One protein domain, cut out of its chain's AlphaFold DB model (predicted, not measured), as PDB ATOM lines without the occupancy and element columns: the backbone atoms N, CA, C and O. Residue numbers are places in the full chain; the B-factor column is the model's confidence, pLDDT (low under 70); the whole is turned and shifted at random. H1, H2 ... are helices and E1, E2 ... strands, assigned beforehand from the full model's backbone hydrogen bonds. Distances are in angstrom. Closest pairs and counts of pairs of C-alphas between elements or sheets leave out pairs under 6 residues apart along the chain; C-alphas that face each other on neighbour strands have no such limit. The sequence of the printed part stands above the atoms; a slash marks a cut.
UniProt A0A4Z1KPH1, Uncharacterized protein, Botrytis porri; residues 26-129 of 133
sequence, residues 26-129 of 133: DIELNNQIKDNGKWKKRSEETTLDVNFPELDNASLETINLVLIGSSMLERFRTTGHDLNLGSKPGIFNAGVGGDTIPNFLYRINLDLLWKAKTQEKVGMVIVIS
ATOM      1  N   ASP A  26      39.622  70.404  -7.404       87.06
ATOM      2  CA  ASP A  26      39.929  69.170  -8.141       87.06
ATOM      3  C   ASP A  26      41.361  69.170  -8.699       87.06
ATOM      4  O   ASP A  26      42.033  68.142  -8.712       87.06
ATOM      5  N   ILE A  27      41.862  70.337  -9.121       90.00
ATOM      6  CA  ILE A  27      43.231  70.500  -9.633       90.00
ATOM      7  C   ILE A  27      44.253  70.252  -8.519       90.00
ATOM      8  O   ILE A  27      45.205  69.498  -8.710       90.00
ATOM      9  N   GLU A  28      44.043  70.860  -7.349       90.69
ATOM     10  CA  GLU A  28      44.898  70.677  -6.171       90.69
ATOM     11  C   GLU A  28      44.919  69.204  -5.740       90.69
ATOM     12  O   GLU A  28      45.981  68.634  -5.491       90.69
ATOM     13  N   LEU A  29      43.744  68.567  -5.703       87.19
ATOM     14  CA  LEU A  29      43.607  67.159  -5.354       87.19
ATOM     15  C   LEU A  29      44.333  66.254  -6.355       87.19
ATOM     16  O   LEU A  29      45.077  65.365  -5.943       87.19
ATOM     17  N   ASN A  30      44.168  66.498  -7.655       88.69
ATOM     18  CA  ASN A  30      44.844  65.730  -8.700       88.69
ATOM     19  C   ASN A  30      46.368  65.873  -8.619       88.69
ATOM     20  O   ASN A  30      47.080  64.875  -8.729       88.69
ATOM     21  N   ASN A  31      46.872  67.080  -8.352       91.75
ATOM     22  CA  ASN A  31      48.301  67.299  -8.132       91.75
ATOM     23  C   ASN A  31      48.797  66.515  -6.910       91.75
ATOM     24  O   ASN A  31      49.781  65.792  -7.014       91.75
ATOM     25  N   GLN A  32      48.070  66.549  -5.788       90.94
ATOM     26  CA  GLN A  32      48.421  65.763  -4.600       90.94
ATOM     27  C   GLN A  32      48.445  64.255  -4.881       90.94
ATOM     28  O   GLN A  32      49.362  63.565  -4.433       90.94
ATOM     29  N   ILE A  33      47.473  63.726  -5.628       91.12
ATOM     30  CA  ILE A  33      47.449  62.307  -6.018       91.12
ATOM     31  C   ILE A  33      48.679  61.970  -6.866       91.12
ATOM     32  O   ILE A  33      49.348  60.970  -6.601       91.12
ATOM     33  N   LYS A  34      48.996  62.809  -7.855       92.88
ATOM     34  CA  LYS A  34      50.128  62.607  -8.762       92.88
ATOM     35  C   LYS A  34      51.470  62.680  -8.035       92.88
ATOM     36  O   LYS A  34      52.291  61.782  -8.202       92.88
ATOM     37  N   ASP A  35      51.667  63.692  -7.197       94.50
ATOM     38  CA  ASP A  35      52.929  63.943  -6.493       94.50
ATOM     39  C   ASP A  35      53.232  62.871  -5.437       94.50
ATOM     40  O   ASP A  35      54.390  62.545  -5.175       94.50
ATOM     41  N   ASN A  36      52.188  62.285  -4.843       94.56
ATOM     42  CA  ASN A  36      52.321  61.215  -3.853       94.56
ATOM     43  C   ASN A  36      52.208  59.806  -4.466       94.56
ATOM     44  O   ASN A  36      52.433  58.809  -3.769       94.56
ATOM     45  N   GLY A  37      51.870  59.707  -5.752       94.81
ATOM     46  CA  GLY A  37      51.797  58.460  -6.496       94.81
ATOM     47  C   GLY A  37      53.183  57.866  -6.733       94.81
ATOM     48  O   GLY A  37      54.101  58.549  -7.179       94.81
ATOM     49  N   LYS A  38      53.353  56.569  -6.464       95.81
ATOM     50  CA  LYS A  38      54.591  55.847  -6.788       95.81
ATOM     51  C   LYS A  38      54.314  54.709  -7.748       95.81
ATOM     52  O   LYS A  38      53.487  53.842  -7.479       95.81
ATOM     53  N   TRP A  39      55.045  54.713  -8.857       96.62
ATOM     54  CA  TRP A  39      55.007  53.616  -9.807       96.62
ATOM     55  C   TRP A  39      55.544  52.336  -9.168       96.62
ATOM     56  O   TRP A  39      56.568  52.326  -8.478       96.62
ATOM     57  N   LYS A  40      54.861  51.235  -9.463       94.75
ATOM     58  CA  LYS A  40      55.317  49.879  -9.194       94.75
ATOM     59  C   LYS A  40      54.853  49.017 -10.356       94.75
ATOM     60  O   LYS A  40      53.657  48.952 -10.621       94.75
ATOM     61  N   LYS A  41      55.792  48.302 -10.978       95.62
ATOM     62  CA  LYS A  41      55.554  47.445 -12.149       95.62
ATOM     63  C   LYS A  41      54.267  46.616 -12.048       95.62
ATOM     64  O   LYS A  41      53.365  46.776 -12.854       95.62
ATOM     65  N   ARG A  42      54.132  45.815 -10.982       94.12
ATOM     66  CA  ARG A  42      52.946  44.967 -10.762       94.12
ATOM     67  C   ARG A  42      51.638  45.769 -10.690       94.12
ATOM     68  O   ARG A  42      50.609  45.278 -11.138       94.12
ATOM     69  N   SER A  43      51.665  46.958 -10.091       94.50
ATOM     70  CA  SER A  43      50.495  47.832  -9.937       94.50
ATOM     71  C   SER A  43      50.038  48.391 -11.282       94.50
ATOM     72  O   SER A  43      48.837  48.434 -11.534       94.50
ATOM     73  N   GLU A  44      50.979  48.771 -12.148       96.25
ATOM     74  CA  GLU A  44      50.704  49.218 -13.517       96.25
ATOM     75  C   GLU A  44      50.191  48.064 -14.385       96.25
ATOM     76  O   GLU A  44      49.064  48.139 -14.863       96.25
ATOM     77  N   GLU A  45      50.950  46.968 -14.493       96.44
ATOM     78  CA  GLU A  45      50.591  45.794 -15.309       96.44
ATOM     79  C   GLU A  45      49.216  45.238 -14.917       96.44
ATOM     80  O   GLU A  45      48.351  45.048 -15.762       96.44
ATOM     81  N   THR A  46      48.935  45.065 -13.618       94.25
ATOM     82  CA  THR A  46      47.609  44.570 -13.200       94.25
ATOM     83  C   THR A  46      46.500  45.565 -13.549       94.25
ATOM     84  O   THR A  46      45.398  45.161 -13.907       94.25
ATOM     85  N   THR A  47      46.774  46.870 -13.478       93.94
ATOM     86  CA  THR A  47      45.774  47.891 -13.815       93.94
ATOM     87  C   THR A  47      45.464  47.887 -15.308       93.94
ATOM     88  O   THR A  47      44.295  47.818 -15.682       93.94
ATOM     89  N   LEU A  48      46.498  47.931 -16.147       94.44
ATOM     90  CA  LEU A  48      46.363  48.058 -17.597       94.44
ATOM     91  C   LEU A  48      45.972  46.743 -18.274       94.44
ATOM     92  O   LEU A  48      45.121  46.756 -19.156       94.44
ATOM     93  N   ASP A  49      46.544  45.618 -17.843       95.25
ATOM     94  CA  ASP A  49      46.411  44.337 -18.545       95.25
ATOM     95  C   ASP A  49      45.295  43.454 -17.971       95.25
ATOM     96  O   ASP A  49      44.834  42.529 -18.638       95.25
ATOM     97  N   VAL A  50      44.847  43.722 -16.737       91.38
ATOM     98  CA  VAL A  50      43.790  42.939 -16.073       91.38
ATOM     99  C   VAL A  50      42.581  43.809 -15.751       91.38
ATOM    100  O   VAL A  50      41.499  43.573 -16.282       91.38
ATOM    101  N   ASN A  51      42.735  44.835 -14.908       90.94
ATOM    102  CA  ASN A  51      41.591  45.613 -14.428       90.94
ATOM    103  C   ASN A  51      40.877  46.370 -15.552       90.94
ATOM    104  O   ASN A  51      39.652  46.426 -15.552       90.94
ATOM    105  N   PHE A  52      41.616  46.962 -16.490       91.81
ATOM    106  CA  PHE A  52      41.024  47.733 -17.583       91.81
ATOM    107  C   PHE A  52      40.250  46.848 -18.560       91.81
ATOM    108  O   PHE A  52      39.069  47.136 -18.750       91.81
ATOM    109  N   PRO A  53      40.821  45.751 -19.091       90.62
ATOM    110  CA  PRO A  53      40.063  44.793 -19.882       90.62
ATOM    111  C   PRO A  53      38.858  44.218 -19.140       90.62
ATOM    112  O   PRO A  53      37.804  44.053 -19.743       90.62
ATOM    113  N   GLU A  54      38.962  43.922 -17.844       87.50
ATOM    114  CA  GLU A  54      37.811  43.435 -17.075       87.50
ATOM    115  C   GLU A  54      36.698  44.485 -16.947       87.50
ATOM    116  O   GLU A  54      35.529  44.126 -17.025       87.50
ATOM    117  N   LEU A  55      37.042  45.766 -16.778       85.50
ATOM    118  CA  LEU A  55      36.072  46.866 -16.761       85.50
ATOM    119  C   LEU A  55      35.450  47.116 -18.139       85.50
ATOM    120  O   LEU A  55      34.265  47.425 -18.209       85.50
ATOM    121  N   ASP A  56      36.226  46.972 -19.216       84.94
ATOM    122  CA  ASP A  56      35.745  47.141 -20.594       84.94
ATOM    123  C   ASP A  56      34.811  45.994 -21.016       84.94
ATOM    124  O   ASP A  56      33.835  46.210 -21.728       84.94
ATOM    125  N   ASN A  57      35.102  44.772 -20.556       80.19
ATOM    126  CA  ASN A  57      34.307  43.574 -20.844       80.19
ATOM    127  C   ASN A  57      33.175  43.337 -19.835       80.19
ATOM    128  O   ASN A  57      32.345  42.446 -20.044       80.19
ATOM    129  N   ALA A  58      33.129  44.090 -18.734       72.38
ATOM    130  CA  ALA A  58      32.011  44.034 -17.811       72.38
ATOM    131  C   ALA A  58      30.751  44.501 -18.549       72.38
ATOM    132  O   ALA A  58      30.681  45.626 -19.041       72.38
ATOM    133  N   SER A  59      29.743  43.627 -18.629       60.47
ATOM    134  CA  SER A  59      28.409  44.036 -19.066       60.47
ATOM    135  C   SER A  59      27.984  45.233 -18.210       60.47
ATOM    136  O   SER A  59      28.033  45.146 -16.983       60.47
ATOM    137  N   LEU A  60      27.597  46.337 -18.862       53.28
ATOM    138  CA  LEU A  60      27.209  47.641 -18.285       53.28
ATOM    139  C   LEU A  60      26.141  47.568 -17.175       53.28
ATOM    140  O   LEU A  60      25.817  48.561 -16.522       53.28
ATOM    141  N   GLU A  61      25.595  46.388 -16.910       55.91
ATOM    142  CA  GLU A  61      24.723  46.128 -15.791       55.91
ATOM    143  C   GLU A  61      25.520  45.647 -14.567       55.91
ATOM    144  O   GLU A  61      25.850  44.474 -14.426       55.91
ATOM    145  N   THR A  62      25.686  46.571 -13.611       66.31
ATOM    146  CA  THR A  62      25.684  46.354 -12.145       66.31
ATOM    147  C   THR A  62      26.982  46.409 -11.344       66.31
ATOM    148  O   THR A  62      26.915  46.033 -10.181       66.31
ATOM    149  N   ILE A  63      28.122  46.945 -11.808       73.50
ATOM    150  CA  ILE A  63      29.189  47.267 -10.831       73.50
ATOM    151  C   ILE A  63      28.670  48.355  -9.879       73.50
ATOM    152  O   ILE A  63      28.606  49.529 -10.222       73.50
ATOM    153  N   ASN A  64      28.292  47.938  -8.673       82.38
ATOM    154  CA  ASN A  64      27.763  48.791  -7.615       82.38
ATOM    155  C   ASN A  64      28.835  49.082  -6.561       82.38
ATOM    156  O   ASN A  64      28.769  50.094  -5.859       82.38
ATOM    157  N   LEU A  65      29.811  48.178  -6.444       83.31
ATOM    158  CA  LEU A  65      30.867  48.223  -5.450       83.31
ATOM    159  C   LEU A  65      32.229  47.999  -6.101       83.31
ATOM    160  O   LEU A  65      32.459  46.972  -6.730       83.31
ATOM    161  N   VAL A  66      33.151  48.929  -5.874       87.56
ATOM    162  CA  VAL A  66      34.557  48.789  -6.260       87.56
ATOM    163  C   VAL A  66      35.403  48.570  -5.008       87.56
ATOM    164  O   VAL A  66      35.371  49.378  -4.080       87.56
ATOM    165  N   LEU A  67      36.172  47.485  -4.979       88.00
ATOM    166  CA  LEU A  67      37.135  47.178  -3.923       88.00
ATOM    167  C   LEU A  67      38.539  47.496  -4.431       88.00
ATOM    168  O   LEU A  67      38.976  46.894  -5.405       88.00
ATOM    169  N   ILE A  68      39.267  48.402  -3.781       88.44
ATOM    170  CA  ILE A  68      40.647  48.735  -4.158       88.44
ATOM    171  C   ILE A  68      41.558  48.612  -2.950       88.44
ATOM    172  O   ILE A  68      41.255  49.116  -1.871       88.44
ATOM    173  N   GLY A  69      42.696  47.948  -3.113       85.56
ATOM    174  CA  GLY A  69      43.646  47.824  -2.021       85.56
ATOM    175  C   GLY A  69      44.762  46.842  -2.290       85.56
ATOM    176  O   GLY A  69      45.072  46.528  -3.437       85.56
ATOM    177  N   SER A  70      45.366  46.375  -1.203       88.44
ATOM    178  CA  SER A  70      46.551  45.523  -1.238       88.44
ATOM    179  C   SER A  70      46.219  44.036  -1.464       88.44
ATOM    180  O   SER A  70      45.156  43.665  -1.973       88.44
ATOM    181  N   SER A  71      47.123  43.157  -1.027       86.31
ATOM    182  CA  SER A  71      46.993  41.698  -1.100       86.31
ATOM    183  C   SER A  71      45.734  41.149  -0.426       86.31
ATOM    184  O   SER A  71      45.238  40.110  -0.842       86.31
ATOM    185  N   MET A  72      45.199  41.815   0.600       82.62
ATOM    186  CA  MET A  72      43.973  41.367   1.274       82.62
ATOM    187  C   MET A  72      42.764  41.408   0.338       82.62
ATOM    188  O   MET A  72      42.010  40.441   0.274       82.62
ATOM    189  N   LEU A  73      42.610  42.495  -0.425       84.19
ATOM    190  CA  LEU A  73      41.535  42.591  -1.405       84.19
ATOM    191  C   LEU A  73      41.823  41.741  -2.635       84.19
ATOM    192  O   LEU A  73      40.925  41.044  -3.082       84.19
ATOM    193  N   GLU A  74      43.067  41.682  -3.117       83.81
ATOM    194  CA  GLU A  74      43.442  40.764  -4.206       83.81
ATOM    195  C   GLU A  74      43.006  39.318  -3.889       83.81
ATOM    196  O   GLU A  74      42.374  38.647  -4.705       83.81
ATOM    197  N   ARG A  75      43.242  38.867  -2.650       83.12
ATOM    198  CA  ARG A  75      42.878  37.528  -2.164       83.12
ATOM    199  C   ARG A  75      41.381  37.273  -2.055       83.12
ATOM    200  O   ARG A  75      40.985  36.110  -2.026       83.12
ATOM    201  N   PHE A  76      40.524  38.295  -2.053       79.88
ATOM    202  CA  PHE A  76      39.078  38.058  -2.115       79.88
ATOM    203  C   PHE A  76      38.673  37.357  -3.420       79.88
ATOM    204  O   PHE A  76      37.660  36.666  -3.425       79.88
ATOM    205  N   ARG A  77      39.474  37.476  -4.494       72.25
ATOM    206  CA  ARG A  77      39.264  36.724  -5.742       72.25
ATOM    207  C   ARG A  77      39.601  35.237  -5.615       72.25
ATOM    208  O   ARG A  77      38.994  34.429  -6.301       72.25
ATOM    209  N   THR A  78      40.577  34.879  -4.780       69.38
ATOM    210  CA  THR A  78      41.152  33.524  -4.749       69.38
ATOM    211  C   THR A  78      40.754  32.738  -3.505       69.38
ATOM    212  O   THR A  78      40.204  31.650  -3.617       69.38
ATOM    213  N   THR A  79      41.002  33.282  -2.313       63.50
ATOM    214  CA  THR A  79      40.774  32.606  -1.023       63.50
ATOM    215  C   THR A  79      39.554  33.143  -0.278       63.50
ATOM    216  O   THR A  79      39.162  32.581   0.735       63.50
ATOM    217  N   GLY A  80      38.933  34.221  -0.764       59.94
ATOM    218  CA  GLY A  80      37.689  34.781  -0.222       59.94
ATOM    219  C   GLY A  80      36.423  34.001  -0.590       59.94
ATOM    220  O   GLY A  80      35.331  34.558  -0.481       59.94
ATOM    221  N   HIS A  81      36.559  32.752  -1.046       55.72
ATOM    222  CA  HIS A  81      35.458  31.893  -1.487       55.72
ATOM    223  C   HIS A  81      34.365  31.764  -0.414       55.72
ATOM    224  O   HIS A  81      33.182  31.856  -0.727       55.72
ATOM    225  N   ASP A  82      34.749  31.681   0.862       60.81
ATOM    226  CA  ASP A  82      33.802  31.575   1.981       60.81
ATOM    227  C   ASP A  82      32.928  32.828   2.156       60.81
ATOM    228  O   ASP A  82      31.828  32.758   2.700       60.81
ATOM    229  N   LEU A  83      33.396  33.985   1.673       63.25
ATOM    230  CA  LEU A  83      32.674  35.255   1.751       63.25
ATOM    231  C   LEU A  83      31.848  35.545   0.489       63.25
ATOM    232  O   LEU A  83      31.068  36.497   0.495       63.25
ATOM    233  N   ASN A  84      32.026  34.776  -0.598       65.00
ATOM    234  CA  ASN A  84      31.416  34.995  -1.922       65.00
ATOM    235  C   ASN A  84      31.539  36.438  -2.464       65.00
ATOM    236  O   ASN A  84      30.837  36.814  -3.396       65.00
ATOM    237  N   LEU A  85      32.410  37.275  -1.891       64.88
ATOM    238  CA  LEU A  85      32.476  38.708  -2.192       64.88
ATOM    239  C   LEU A  85      33.249  38.999  -3.482       64.88
ATOM    240  O   LEU A  85      32.927  39.954  -4.178       64.88
ATOM    241  N   GLY A  86      34.260  38.189  -3.808       62.19
ATOM    242  CA  GLY A  86      35.068  38.366  -5.019       62.19
ATOM    243  C   GLY A  86      34.383  37.914  -6.311       62.19
ATOM    244  O   GLY A  86      34.812  38.321  -7.383       62.19
ATOM    245  N   SER A  87      33.339  37.089  -6.206       64.94
ATOM    246  CA  SER A  87      32.579  36.516  -7.327       64.94
ATOM    247  C   SER A  87      31.136  37.019  -7.394       64.94
ATOM    248  O   SER A  87      30.388  36.632  -8.294       64.94
ATOM    249  N   LYS A  88      30.716  37.866  -6.443       74.06
ATOM    250  CA  LYS A  88      29.348  38.379  -6.413       74.06
ATOM    251  C   LYS A  88      29.117  39.304  -7.608       74.06
ATOM    252  O   LYS A  88      29.912  40.226  -7.810       74.06
ATOM    253  N   PRO A  89      28.005  39.128  -8.344       76.38
ATOM    254  CA  PRO A  89      27.604  40.079  -9.364       76.38
ATOM    255  C   PRO A  89      27.594  41.497  -8.798       76.38
ATOM    256  O   PRO A  89      27.085  41.748  -7.701       76.38
ATOM    257  N   GLY A  90      28.201  42.405  -9.548       79.88
ATOM    258  CA  GLY A  90      28.246  43.814  -9.210       79.88
ATOM    259  C   GLY A  90      29.299  44.261  -8.204       79.88
ATOM    260  O   GLY A  90      29.282  45.419  -7.777       79.88
ATOM    261  N   ILE A  91      30.234  43.381  -7.846       83.19
ATOM    262  CA  ILE A  91      31.449  43.749  -7.121       83.19
ATOM    263  C   ILE A  91      32.634  43.667  -8.082       83.19
ATOM    264  O   ILE A  91      32.930  42.608  -8.627       83.19
ATOM    265  N   PHE A  92      33.344  44.777  -8.255       87.00
ATOM    266  CA  PHE A  92      34.600  44.817  -8.991       87.00
ATOM    267  C   PHE A  92      35.776  44.894  -8.023       87.00
ATOM    268  O   PHE A  92      35.881  45.821  -7.221       87.00
ATOM    269  N   ASN A  93      36.680  43.919  -8.094       88.31
ATOM    270  CA  ASN A  93      37.811  43.831  -7.181       88.31
ATOM    271  C   ASN A  93      39.123  44.245  -7.851       88.31
ATOM    272  O   ASN A  93      39.773  43.438  -8.506       88.31
ATOM    273  N   ALA A  94      39.562  45.475  -7.633       90.25
ATOM    274  CA  ALA A  94      40.831  46.003  -8.113       90.25
ATOM    275  C   ALA A  94      41.994  45.858  -7.110       90.25
ATOM    276  O   ALA A  94      42.932  46.660  -7.125       90.25
ATOM    277  N   GLY A  95      41.961  44.872  -6.211       90.69
ATOM    278  CA  GLY A  95      43.059  44.610  -5.282       90.69
ATOM    279  C   GLY A  95      44.341  44.141  -5.982       90.69
ATOM    280  O   GLY A  95      44.279  43.314  -6.887       90.69
ATOM    281  N   VAL A  96      45.504  44.640  -5.547       91.31
ATOM    282  CA  VAL A  96      46.824  44.237  -6.061       91.31
ATOM    283  C   VAL A  96      47.788  43.935  -4.918       91.31
ATOM    284  O   VAL A  96      47.989  44.720  -3.989       91.31
ATOM    285  N   GLY A  97      48.450  42.786  -5.013       90.00
ATOM    286  CA  GLY A  97      49.397  42.303  -4.020       90.00
ATOM    287  C   GLY A  97      50.540  43.269  -3.724       90.00
ATOM    288  O   GLY A  97      51.336  43.639  -4.595       90.00
ATOM    289  N   GLY A  98      50.662  43.643  -2.449       87.75
ATOM    290  CA  GLY A  98      51.719  44.531  -1.965       87.75
ATOM    291  C   GLY A  98      51.582  45.980  -2.436       87.75
ATOM    292  O   GLY A  98      52.592  46.688  -2.478       87.75
ATOM    293  N   ASP A  99      50.392  46.415  -2.858       91.00
ATOM    294  CA  ASP A  99      50.103  47.842  -2.988       91.00
ATOM    295  C   ASP A  99      50.153  48.518  -1.615       91.00
ATOM    296  O   ASP A  99      49.590  48.034  -0.632       91.00
ATOM    297  N   THR A 100      50.851  49.647  -1.568       91.06
ATOM    298  CA  THR A 100      50.820  50.621  -0.476       91.06
ATOM    299  C   THR A 100      49.982  51.825  -0.917       91.06
ATOM    300  O   THR A 100      49.595  51.916  -2.086       91.06
ATOM    301  N   ILE A 101      49.733  52.781  -0.017       91.00
ATOM    302  CA  ILE A 101      48.987  54.010  -0.348       91.00
ATOM    303  C   ILE A 101      49.582  54.736  -1.576       91.00
ATOM    304  O   ILE A 101      48.818  55.027  -2.493       91.00
ATOM    305  N   PRO A 102      50.909  54.963  -1.689       92.88
ATOM    306  CA  PRO A 102      51.488  55.580  -2.886       92.88
ATOM    307  C   PRO A 102      51.215  54.830  -4.197       92.88
ATOM    308  O   PRO A 102      50.956  55.456  -5.223       92.88
ATOM    309  N   ASN A 103      51.239  53.495  -4.183       92.88
ATOM    310  CA  ASN A 103      50.965  52.700  -5.387       92.88
ATOM    311  C   ASN A 103      49.488  52.811  -5.787       92.88
ATOM    312  O   ASN A 103      49.160  52.899  -6.965       92.88
ATOM    313  N   PHE A 104      48.595  52.858  -4.798       90.06
ATOM    314  CA  PHE A 104      47.176  53.103  -5.028       90.06
ATOM    315  C   PHE A 104      46.924  54.479  -5.660       90.06
ATOM    316  O   PHE A 104      46.202  54.562  -6.651       90.06
ATOM    317  N   LEU A 105      47.553  55.541  -5.143       92.62
ATOM    318  CA  LEU A 105      47.440  56.887  -5.721       92.62
ATOM    319  C   LEU A 105      47.929  56.921  -7.172       92.62
ATOM    320  O   LEU A 105      47.269  57.499  -8.032       92.62
ATOM    321  N   TYR A 106      49.025  56.219  -7.464       94.94
ATOM    322  CA  TYR A 106      49.507  56.056  -8.832       94.94
ATOM    323  C   TYR A 106      48.453  55.405  -9.748       94.94
ATOM    324  O   TYR A 106      48.213  55.893 -10.847       94.94
ATOM    325  N   ARG A 107      47.754  54.362  -9.284       93.94
ATOM    326  CA  ARG A 107      46.680  53.703 -10.054       93.94
ATOM    327  C   ARG A 107      45.438  54.580 -10.227       93.94
ATOM    328  O   ARG A 107      44.781  54.489 -11.258       93.94
ATOM    329  N   ILE A 108      45.114  55.442  -9.258       91.38
ATOM    330  CA  ILE A 108      44.067  56.463  -9.440       91.38
ATOM    331  C   ILE A 108      44.466  57.435 -10.548       91.38
ATOM    332  O   ILE A 108      43.638  57.741 -11.396       91.38
ATOM    333  N   ASN A 109      45.726  57.875 -10.562       93.25
ATOM    334  CA  ASN A 109      46.263  58.753 -11.600       93.25
ATOM    335  C   ASN A 109      46.330  58.086 -12.991       93.25
ATOM    336  O   ASN A 109      46.466  58.784 -13.987       93.25
ATOM    337  N   LEU A 110      46.227  56.755 -13.073       93.31
ATOM    338  CA  LEU A 110      46.010  56.024 -14.328       93.31
ATOM    339  C   LEU A 110      44.534  55.988 -14.759       93.31
ATOM    340  O   LEU A 110      44.204  55.266 -15.688       93.31
ATOM    341  N   ASP A 111      43.645  56.716 -14.084       91.00
ATOM    342  CA  ASP A 111      42.200  56.754 -14.336       91.00
ATOM    343  C   ASP A 111      41.423  55.498 -13.910       91.00
ATOM    344  O   ASP A 111      40.274  55.315 -14.309       91.00
ATOM    345  N   LEU A 112      41.970  54.652 -13.022       89.38
ATOM    346  CA  LEU A 112      41.260  53.454 -12.540       89.38
ATOM    347  C   LEU A 112      39.878  53.776 -11.947       89.38
ATOM    348  O   LEU A 112      38.901  53.085 -12.233       89.38
ATOM    349  N   LEU A 113      39.782  54.825 -11.123       84.31
ATOM    350  CA  LEU A 113      38.505  55.235 -10.532       84.31
ATOM    351  C   LEU A 113      37.548  55.810 -11.569       84.31
ATOM    352  O   LEU A 113      36.350  55.551 -11.490       84.31
ATOM    353  N   TRP A 114      38.067  56.579 -12.521       85.00
ATOM    354  CA  TRP A 114      37.268  57.142 -13.599       85.00
ATOM    355  C   TRP A 114      36.678  56.030 -14.467       85.00
ATOM    356  O   TRP A 114      35.466  55.971 -14.645       85.00
ATOM    357  N   LYS A 115      37.511  55.075 -14.887       85.56
ATOM    358  CA  LYS A 115      37.109  53.915 -15.687       85.56
ATOM    359  C   LYS A 115      36.145  52.976 -14.958       85.56
ATOM    360  O   LYS A 115      35.316  52.326 -15.585       85.56
ATOM    361  N   ALA A 116      36.218  52.910 -13.630       81.38
ATOM    362  CA  ALA A 116      35.218  52.198 -12.842       81.38
ATOM    363  C   ALA A 116      33.903  52.992 -12.727       81.38
ATOM    364  O   ALA A 116      32.832  52.402 -12.798       81.38
ATOM    365  N   LYS A 117      33.965  54.324 -12.575       73.25
ATOM    366  CA  LYS A 117      32.795  55.209 -12.436       73.25
ATOM    367  C   LYS A 117      32.016  55.456 -13.724       73.25
ATOM    368  O   LYS A 117      30.853  55.832 -13.634       73.25
ATOM    369  N   THR A 118      32.608  55.258 -14.901       68.62
ATOM    370  CA  THR A 118      31.864  55.296 -16.174       68.62
ATOM    371  C   THR A 118      30.780  54.217 -16.247       68.62
ATOM    372  O   THR A 118      29.906  54.284 -17.105       68.62
ATOM    373  N   GLN A 119      30.794  53.253 -15.326       65.56
ATOM    374  CA  GLN A 119      29.693  52.333 -15.080       65.56
ATOM    375  C   GLN A 119      28.599  53.065 -14.277       65.56
ATOM    376  O   GLN A 119      28.828  53.447 -13.128       65.56
ATOM    377  N   GLU A 120      27.403  53.239 -14.854       59.75
ATOM    378  CA  GLU A 120      26.300  54.082 -14.330       59.75
ATOM    379  C   GLU A 120      25.887  53.827 -12.863       59.75
ATOM    380  O   GLU A 120      25.199  54.653 -12.265       59.75
ATOM    381  N   LYS A 121      26.271  52.689 -12.267       66.94
ATOM    382  CA  LYS A 121      25.740  52.211 -10.981       66.94
ATOM    383  C   LYS A 121      26.741  52.149  -9.827       66.94
ATOM    384  O   LYS A 121      26.352  51.688  -8.753       66.94
ATOM    385  N   VAL A 122      27.986  52.618  -9.975       70.88
ATOM    386  CA  VAL A 122      28.948  52.576  -8.853       70.88
ATOM    387  C   VAL A 122      28.478  53.484  -7.713       70.88
ATOM    388  O   VAL A 122      28.680  54.695  -7.733       70.88
ATOM    389  N   GLY A 123      27.871  52.880  -6.691       73.69
ATOM    390  CA  GLY A 123      27.366  53.573  -5.506       73.69
ATOM    391  C   GLY A 123      28.370  53.622  -4.356       73.69
ATOM    392  O   GLY A 123      28.253  54.475  -3.480       73.69
ATOM    393  N   MET A 124      29.360  52.721  -4.338       81.00
ATOM    394  CA  MET A 124      30.322  52.619  -3.242       81.00
ATOM    395  C   MET A 124      31.718  52.205  -3.718       81.00
ATOM    396  O   MET A 124      31.884  51.291  -4.525       81.00
ATOM    397  N   VAL A 125      32.741  52.853  -3.157       83.25
ATOM    398  CA  VAL A 125      34.152  52.484  -3.322       83.25
ATOM    399  C   VAL A 125      34.728  52.204  -1.939       83.25
ATOM    400  O   VAL A 125      34.674  53.063  -1.061       83.25
ATOM    401  N   ILE A 126      35.279  51.009  -1.740       83.50
ATOM    402  CA  ILE A 126      35.973  50.628  -0.509       83.50
ATOM    403  C   ILE A 126      37.469  50.590  -0.802       83.50
ATOM    404  O   ILE A 126      37.926  49.820  -1.646       83.50
ATOM    405  N   VAL A 127      38.227  51.399  -0.062       83.12
ATOM    406  CA  VAL A 127      39.689  51.415  -0.115       83.12
ATOM    407  C   VAL A 127      40.236  50.752   1.144       83.12
ATOM    408  O   VAL A 127      39.970  51.217   2.252       83.12
ATOM    409  N   ILE A 128      41.003  49.670   0.986       80.44
ATOM    410  CA  ILE A 128      41.671  48.984   2.100       80.44
ATOM    411  C   ILE A 128      43.180  49.048   1.899       80.44
ATOM    412  O   ILE A 128      43.741  48.400   1.015       80.44
ATOM    413  N   SER A 129      43.851  49.784   2.780       73.12
ATOM    414  CA  SER A 129      45.305  49.776   2.897       73.12
ATOM    415  C   SER A 129      45.684  49.463   4.334       73.12
ATOM    416  O   SER A 129      45.162  50.074   5.264       73.12
TER     417      SER A 129
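Overview. This is residues 26 to 129 of the 133 residues of an uncharacterized protein of Botrytis porri (UniProt A0A4Z1KPH1). A small sheet of three parallel strands sits in the middle; H6 runs along E1 over one face, and H3 is on the opposite face but beside the strands. H2, the longest helix, runs side by side with H6, H5 packs on H2 and grazes the sheet, and H1 packs on H5 at one end of the domain, far from H4 at the other. The printed part has 104 residues, with six named helices and three named strands in the order H1 H2 E1 H3 H4 E2 H5 H6 E3; the sheet's order is E2 E1 E3, and the class is mostly helix. It is compact, with a radius of gyration of the C-alphas of 13.2 A, and spans 37 by 28 by 22 A.

Along the chain. The sheet is made of E1, residues 65 to 69, 13.2 A long; E2, residues 91 to 93; and E3, residues 124 to 128, 13.1 A. E3 ends with C-alpha 128 at (41.671, 48.984, 2.100). H6 is residues 112 to 117, H5 residues 101 to 109, 12.5 A, and H2 residues 41 to 57, 23.3 A. H3 is residues 71 to 77 and H4 residues 80 to 83. H1, residues 26 to 36, 15.3 A, begins with C-alpha 26 at (39.929, 69.170, -8.141).

Arrangement. E1 is the inner strand. It is parallel to E3 at 17 degrees, with N 68 and O 126 2.9 A apart, within hydrogen-bond range, and parallel to E2 at 17 degrees, with N 67 and O 92 at 2.8 A. E1, H3 H4, E2 form a strand-helix-strand unit, two parallel neighbour strands with helices between; E2, H5 H6, E3 form a split one, with E1 between its strands. Both crossovers are right-handed. H6 is over E1, at 8 degrees on the local plane, with a height over the sheet of 9.6 A; H3, on the opposite face, is over none of the strands, at 5.3 A. H2 touches H6 at a shallow tilt of 21 degrees, the same way, closest at the C-alphas of Leu 55 and Ala 116, 6.7 A. H1 touches H5 at a steep tilt of 48 degrees, opposite ways, closest at the C-alphas of Ile 33 and Leu 105, 5.4 A. H1 and H2 are apart. Every O i to N i+4 pair is within hydrogen-bond range in H1, H5 and H6, against 11 of 13 in H2 and 2 of 3 in H3; H4 is too short for such a pair.

Size, cuts and confidence. The two farthest C-alphas, of Ile 27 and Asp 82, are 41.7 A apart. The printed part has no cut and no long link. Its mean pLDDT is 83.2; residues 59 to 62, 78 to 87 and 118 to 121 are under 70.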